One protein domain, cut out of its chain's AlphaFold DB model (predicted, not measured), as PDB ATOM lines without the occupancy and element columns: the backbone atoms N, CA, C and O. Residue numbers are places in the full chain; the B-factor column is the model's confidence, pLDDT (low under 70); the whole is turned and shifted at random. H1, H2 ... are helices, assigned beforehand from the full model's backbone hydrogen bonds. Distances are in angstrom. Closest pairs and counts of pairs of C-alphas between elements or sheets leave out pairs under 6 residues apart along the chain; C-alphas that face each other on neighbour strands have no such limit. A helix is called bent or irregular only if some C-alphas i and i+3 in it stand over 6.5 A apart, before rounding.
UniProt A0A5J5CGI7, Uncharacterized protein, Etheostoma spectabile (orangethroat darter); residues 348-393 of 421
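AT A GLANCE: This is residues 348 to 393 of the 421 residues of an uncharacterized protein of Etheostoma spectabile (orangethroat darter) (UniProt A0A5J5CGI7). Three helices make two helical hairpins that share H2: the chain folds back on itself twice, with the longest helix, H3, nearly side by side with H2, and H1 packed on H2 by residues 353 to 357 alone. The three centres make a triangle with H2 at one corner, open on the side between H1 and H3, which stay apart. The printed part has 46 residues with three named helices, in the order H1, H2, H3, and no named strand; the class is all helix. The whole is compact, with a radius of gyration of the C-alphas of 10.0 A, and rounded, with spans of 25 by 21 by 20 A.

HOW THE PARTS SIT: Begin with the longest helix, H3, residues 379 to 393, and look from there to H2, residues 363 to 373. The two touch, and their closest C-alphas are those of Thr 368 and Ala 382, 6.5 A apart. They form a hairpin, running opposite ways at a shallow tilt of 9 degrees, 11.6 A from centre to centre. Go on from H2 to H1, residues 348 to 360, which touches H2 with residues 353 to 357 alone. Their closest C-alphas are those of Ser 357 and Val 365, 5.7 A apart. H1 and H2 are also a hairpin, running opposite ways at a shallow tilt of 32 degrees, only just short of steep. H1 and H3 are apart. In the backbones of H1, H2 and H3, every O i to N i+4 pair is within hydrogen-bond range.

IN THESE COORDINATES: Find C-alpha 379 at (-6.991, 15.539, -38.530); from there H3 runs 21.0 A, first to last C-alpha, to C-alpha 393 at (7.595, 25.781, -49.713). H2 begins at C-alpha 363 at (-2.354, 33.097, -42.889) and ends at C-alpha 373, 15.1 A away. H1 begins at C-alpha 348 at (2.889, 19.154, -28.348) and spans 18.3 A to C-alpha 360. None of the three is bent.

THE WHOLE: The two C-alphas farthest apart are those of Gly 375, in the link between H2 and H3, and Thr 393, at 25.6 A. From the first printed C-alpha, Asn 348, to the last, Thr 393, it is 22.9 A. Both links are tight: look for two residues between H1 and H2, and five between H2 and H3. The printed part has no cut. In the B-factor column you will find the model's confidence, a mean pLDDT of 85.8 over the printed part; residues 360 to 361 are under 70, and residue 360 belongs to H1, whose mean is 77.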
ATOM      1  N   ASN A 348       1.551  18.606 -28.126       83.12
ATOM      2  CA  ASN A 348       2.889  19.154 -28.348       83.12
ATOM      3  C   ASN A 348       3.121  19.550 -29.811       83.12
ATOM      4  O   ASN A 348       3.760  20.572 -30.072       83.12
ATOM      5  N   LEU A 349       2.597  18.774 -30.763       81.88
ATOM      6  CA  LEU A 349       2.654  19.097 -32.186       81.88
ATOM      7  C   LEU A 349       1.839  20.360 -32.493       81.88
ATOM      8  O   LEU A 349       2.353  21.271 -33.137       81.88
ATOM      9  N   LEU A 350       0.619  20.459 -31.954       80.69
ATOM     10  CA  LEU A 350      -0.254  21.622 -32.109       80.69
ATOM     11  C   LEU A 350       0.399  22.885 -31.546       80.69
ATOM     12  O   LEU A 350       0.384  23.925 -32.200       80.69
ATOM     13  N   LYS A 351       1.023  22.785 -30.364       83.25
ATOM     14  CA  LYS A 351       1.741  23.888 -29.711       83.25
ATOM     15  C   LYS A 351       2.935  24.362 -30.539       83.25
ATOM     16  O   LYS A 351       3.166  25.561 -30.670       83.25
ATOM     17  N   LYS A 352       3.691  23.435 -31.134       81.38
ATOM     18  CA  LYS A 352       4.786  23.780 -32.052       81.38
ATOM     19  C   LYS A 352       4.262  24.415 -33.340       81.38
ATOM     20  O   LYS A 352       4.825  25.411 -33.777       81.38
ATOM     21  N   ALA A 353       3.172  23.895 -33.902       77.12
ATOM     22  CA  ALA A 353       2.537  24.449 -35.094       77.12
ATOM     23  C   ALA A 353       1.985  25.865 -34.857       77.12
ATOM     24  O   ALA A 353       2.134  26.725 -35.717       77.12
ATOM     25  N   THR A 354       1.422  26.151 -33.678       77.25
ATOM     26  CA  THR A 354       0.982  27.511 -33.313       77.25
ATOM     27  C   THR A 354       2.154  28.465 -33.119       77.25
ATOM     28  O   THR A 354       2.078  29.603 -33.571       77.25
ATOM     29  N   LEU A 355       3.258  28.017 -32.514       79.62
ATOM     30  CA  LEU A 355       4.477  28.829 -32.403       79.62
ATOM     31  C   LEU A 355       5.102  29.124 -33.776       79.62
ATOM     32  O   LEU A 355       5.512  30.255 -34.022       79.62
ATOM     33  N   LEU A 356       5.111  28.139 -34.680       73.56
ATOM     34  CA  LEU A 356       5.512  28.316 -36.079       73.56
ATOM     35  C   LEU A 356       4.561  29.269 -36.824       73.56
ATOM     36  O   LEU A 356       5.008  30.135 -37.566       73.56
ATOM     37  N   SER A 357       3.253  29.165 -36.590       72.06
ATOM     38  CA  SER A 357       2.253  30.083 -37.153       72.06
ATOM     39  C   SER A 357       2.510  31.532 -36.725       72.06
ATOM     40  O   SER A 357       2.532  32.428 -37.570       72.06
ATOM     41  N   LEU A 358       2.793  31.747 -35.431       71.31
ATOM     42  CA  LEU A 358       3.149  33.060 -34.890       71.31
ATOM     43  C   LEU A 358       4.456  33.602 -35.477       71.31
ATOM     44  O   LEU A 358       4.558  34.802 -35.711       71.31
ATOM     45  N   SER A 359       5.459  32.750 -35.708       74.50
ATOM     46  CA  SER A 359       6.742  33.206 -36.248       74.50
ATOM     47  C   SER A 359       6.685  33.521 -37.740       74.50
ATOM     48  O   SER A 359       7.436  34.372 -38.208       74.50
ATOM     49  N   PHE A 360       5.821  32.836 -38.494       66.94
ATOM     50  CA  PHE A 360       5.765  32.964 -39.949       66.94
ATOM     51  C   PHE A 360       4.680  33.919 -40.465       66.94
ATOM     52  O   PHE A 360       4.601  34.094 -41.678       66.94
ATOM     53  N   ASN A 361       3.859  34.541 -39.598       61.12
ATOM     54  CA  ASN A 361       2.688  35.345 -40.014       61.12
ATOM     55  C   ASN A 361       1.882  34.639 -41.120       61.12
ATOM     56  O   ASN A 361       1.411  35.250 -42.079       61.12
ATOM     57  N   CYS A 362       1.811  33.308 -41.048       70.75
ATOM     58  CA  CYS A 362       1.370  32.519 -42.179       70.75
ATOM     59  C   CYS A 362      -0.137  32.330 -42.068       70.75
ATOM     60  O   CYS A 362      -0.608  31.427 -41.371       70.75
ATOM     61  N   SER A 363      -0.890  33.169 -42.784       85.94
ATOM     62  CA  SER A 363      -2.354  33.097 -42.889       85.94
ATOM     63  C   SER A 363      -2.853  31.684 -43.212       85.94
ATOM     64  O   SER A 363      -3.957  31.311 -42.831       85.94
ATOM     65  N   ILE A 364      -2.020  30.869 -43.863       84.12
ATOM     66  CA  ILE A 364      -2.336  29.491 -44.234       84.12
ATOM     67  C   ILE A 364      -2.390  28.566 -43.012       84.12
ATOM     68  O   ILE A 364      -3.324  27.779 -42.901       84.12
ATOM     69  N   VAL A 365      -1.461  28.682 -42.056       85.38
ATOM     70  CA  VAL A 365      -1.486  27.843 -40.843       85.38
ATOM     71  C   VAL A 365      -2.667  28.232 -39.953       85.38
ATOM     72  O   VAL A 365      -3.336  27.359 -39.405       85.38
ATOM     73  N   GLN A 366      -2.974  29.531 -39.852       85.81
ATOM     74  CA  GLN A 366      -4.193  29.993 -39.179       85.81
ATOM     75  C   GLN A 366      -5.458  29.453 -39.852       85.81
ATOM     76  O   GLN A 366      -6.342  28.959 -39.153       85.81
ATOM     77  N   LEU A 367      -5.527  29.473 -41.187       91.25
ATOM     78  CA  LEU A 367      -6.652  28.915 -41.934       91.25
ATOM     79  C   LEU A 367      -6.807  27.413 -41.670       91.25
ATOM     80  O   LEU A 367      -7.915  26.963 -41.398       91.25
ATOM     81  N   THR A 368      -5.719  26.635 -41.672       89.94
ATOM     82  CA  THR A 368      -5.790  25.193 -41.392       89.94
ATOM     83  C   THR A 368      -6.255  24.904 -39.965       89.94
ATOM     84  O   THR A 368      -7.070  24.006 -39.763       89.94
ATOM     85  N   VAL A 369      -5.798  25.677 -38.974       88.88
ATOM     86  CA  VAL A 369      -6.267  25.546 -37.583       88.88
ATOM     87  C   VAL A 369      -7.748  25.909 -37.464       88.88
ATOM     88  O   VAL A 369      -8.488  25.201 -36.783       88.88
ATOM     89  N   HIS A 370      -8.206  26.956 -38.156       92.50
ATOM     90  CA  HIS A 370      -9.625  27.310 -38.197       92.50
ATOM     91  C   HIS A 370     -10.469  26.213 -38.855       92.50
ATOM     92  O   HIS A 370     -11.481  25.817 -38.287       92.50
ATOM     93  N   LEU A 371     -10.047  25.674 -40.002       92.31
ATOM     94  CA  LEU A 371     -10.761  24.590 -40.688       92.31
ATOM     95  C   LEU A 371     -10.839  23.317 -39.832       92.31
ATOM     96  O   LEU A 371     -11.885  22.667 -39.805       92.31
ATOM     97  N   LEU A 372      -9.775  23.000 -39.087       93.75
ATOM     98  CA  LEU A 372      -9.772  21.908 -38.115       93.75
ATOM     99  C   LEU A 372     -10.729  22.196 -36.943       93.75
ATOM    100  O   LEU A 372     -11.479  21.316 -36.532       93.75
ATOM    101  N   GLY A 373     -10.744  23.432 -36.430       90.62
ATOM    102  CA  GLY A 373     -11.634  23.860 -35.344       90.62
ATOM    103  C   GLY A 373     -13.119  23.871 -35.726       90.62
ATOM    104  O   GLY A 373     -13.963  23.572 -34.888       90.62
ATOM    105  N   PHE A 374     -13.436  24.151 -36.992       95.06
ATOM    106  CA  PHE A 374     -14.796  24.061 -37.533       95.06
ATOM    107  C   PHE A 374     -15.209  22.633 -37.922       95.06
ATOM    108  O   PHE A 374     -16.348  22.429 -38.336       95.06
ATOM    109  N   GLY A 375     -14.311  21.646 -37.814       94.44
ATOM    110  CA  GLY A 375     -14.578  20.268 -38.238       94.44
ATOM    111  C   GLY A 375     -14.723  20.104 -39.754       94.44
ATOM    112  O   GLY A 375     -15.264  19.100 -40.207       94.44
ATOM    113  N   LEU A 376     -14.258  21.083 -40.539       94.00
ATOM    114  CA  LEU A 376     -14.292  21.052 -42.005       94.00
ATOM    115  C   LEU A 376     -13.150  20.223 -42.598       94.00
ATOM    116  O   LEU A 376     -13.238  19.799 -43.744       94.00
ATOM    117  N   LEU A 377     -12.086  20.002 -41.822       95.06
ATOM    118  CA  LEU A 377     -11.040  19.037 -42.134       95.06
ATOM    119  C   LEU A 377     -10.919  18.026 -41.002       95.06
ATOM    120  O   LEU A 377     -10.856  18.393 -39.826       95.06
ATOM    121  N   SER A 378     -10.795  16.755 -41.365       94.12
ATOM    122  CA  SER A 378     -10.338  15.736 -40.428       94.12
ATOM    123  C   SER A 378      -8.847  15.931 -40.108       94.12
ATOM    124  O   SER A 378      -8.075  16.465 -40.908       94.12
ATOM    125  N   LEU A 379      -8.404  15.481 -38.928       90.44
ATOM    126  CA  LEU A 379      -6.991  15.539 -38.530       90.44
ATOM    127  C   LEU A 379      -6.011  14.980 -39.595       90.44
ATOM    128  O   LEU A 379      -5.001  15.642 -39.850       90.44
ATOM    129  N   PRO A 380      -6.257  13.812 -40.234       94.00
ATOM    130  CA  PRO A 380      -5.354  13.305 -41.266       94.00
ATOM    131  C   PRO A 380      -5.318  14.195 -42.514       94.00
ATOM    132  O   PRO A 380      -4.241  14.397 -43.072       94.00
ATOM    133  N   GLU A 381      -6.443  14.782 -42.925       92.69
ATOM    134  CA  GLU A 381      -6.483  15.721 -44.053       92.69
ATOM    135  C   GLU A 381      -5.726  17.010 -43.731       92.69
ATOM    136  O   GLU A 381      -4.989  17.517 -44.573       92.69
ATOM    137  N   ALA A 382      -5.847  17.521 -42.502       92.62
ATOM    138  CA  ALA A 382      -5.147  18.734 -42.082       92.62
ATOM    139  C   ALA A 382      -3.628  18.518 -42.056       92.62
ATOM    140  O   ALA A 382      -2.865  19.386 -42.481       92.62
ATOM    141  N   LEU A 383      -3.187  17.337 -41.610       90.94
ATOM    142  CA  LEU A 383      -1.782  16.943 -41.659       90.94
ATOM    143  C   LEU A 383      -1.280  16.802 -43.097       90.94
ATOM    144  O   LEU A 383      -0.211  17.326 -43.400       90.94
ATOM    145  N   GLN A 384      -2.042  16.156 -43.983       94.38
ATOM    146  CA  GLN A 384      -1.688  16.038 -45.402       94.38
ATOM    147  C   GLN A 384      -1.604  17.404 -46.088       94.38
ATOM    148  O   GLN A 384      -0.654  17.674 -46.822       94.38
ATOM    149  N   PHE A 385      -2.552  18.297 -45.801       92.88
ATOM    150  CA  PHE A 385      -2.553  19.658 -46.324       92.88
ATOM    151  C   PHE A 385      -1.316  20.437 -45.866       92.88
ATOM    152  O   PHE A 385      -0.629  21.039 -46.689       92.88
ATOM    153  N   LEU A 386      -0.979  20.376 -44.572       90.94
ATOM    154  CA  LEU A 386       0.228  21.014 -44.044       90.94
ATOM    155  C   LEU A 386       1.500  20.402 -44.633       90.94
ATOM    156  O   LEU A 386       2.402  21.150 -44.997       90.94
ATOM    157  N   LEU A 387       1.583  19.074 -44.761       91.12
ATOM    158  CA  LEU A 387       2.733  18.408 -45.377       91.12
ATOM    159  C   LEU A 387       2.916  18.827 -46.836       91.12
ATOM    160  O   LEU A 387       4.033  19.157 -47.227       91.12
ATOM    161  N   SER A 388       1.836  18.850 -47.618       91.00
ATOM    162  CA  SER A 388       1.854  19.313 -49.008       91.00
ATOM    163  C   SER A 388       2.299  20.771 -49.093       91.00
ATOM    164  O   SER A 388       3.153  21.121 -49.908       91.00
ATOM    165  N   LEU A 389       1.805  21.620 -48.184       89.38
ATOM    166  CA  LEU A 389       2.245  23.005 -48.092       89.38
ATOM    167  C   LEU A 389       3.752  23.082 -47.836       89.38
ATOM    168  O   LEU A 389       4.457  23.708 -48.614       89.38
ATOM    169  N   PHE A 390       4.248  22.392 -46.804       87.25
ATOM    170  CA  PHE A 390       5.668  22.369 -46.453       87.25
ATOM    171  C   PHE A 390       6.547  21.844 -47.588       87.25
ATOM    172  O   PHE A 390       7.623  22.393 -47.815       87.25
ATOM    173  N   GLN A 391       6.105  20.809 -48.305       89.06
ATOM    174  CA  GLN A 391       6.824  20.290 -49.466       89.06
ATOM    175  C   GLN A 391       6.924  21.343 -50.572       89.06
ATOM    176  O   GLN A 391       8.018  21.564 -51.084       89.06
ATOM    177  N   ASN A 392       5.831  22.052 -50.865       86.38
ATOM    178  CA  ASN A 392       5.816  23.113 -51.871       86.38
ATOM    179  C   ASN A 392       6.668  24.329 -51.471       86.38
ATOM    180  O   ASN A 392       7.274  24.957 -52.339       86.38
ATOM    181  N   THR A 393       6.752  24.665 -50.178       84.06
ATOM    182  CA  THR A 393       7.595  25.781 -49.713       84.06
ATOM    183  C   THR A 393       9.077  25.418 -49.646       84.06
ATOM    184  O   THR A 393       9.918  26.262 -49.947       84.06
TER     185      THR A 393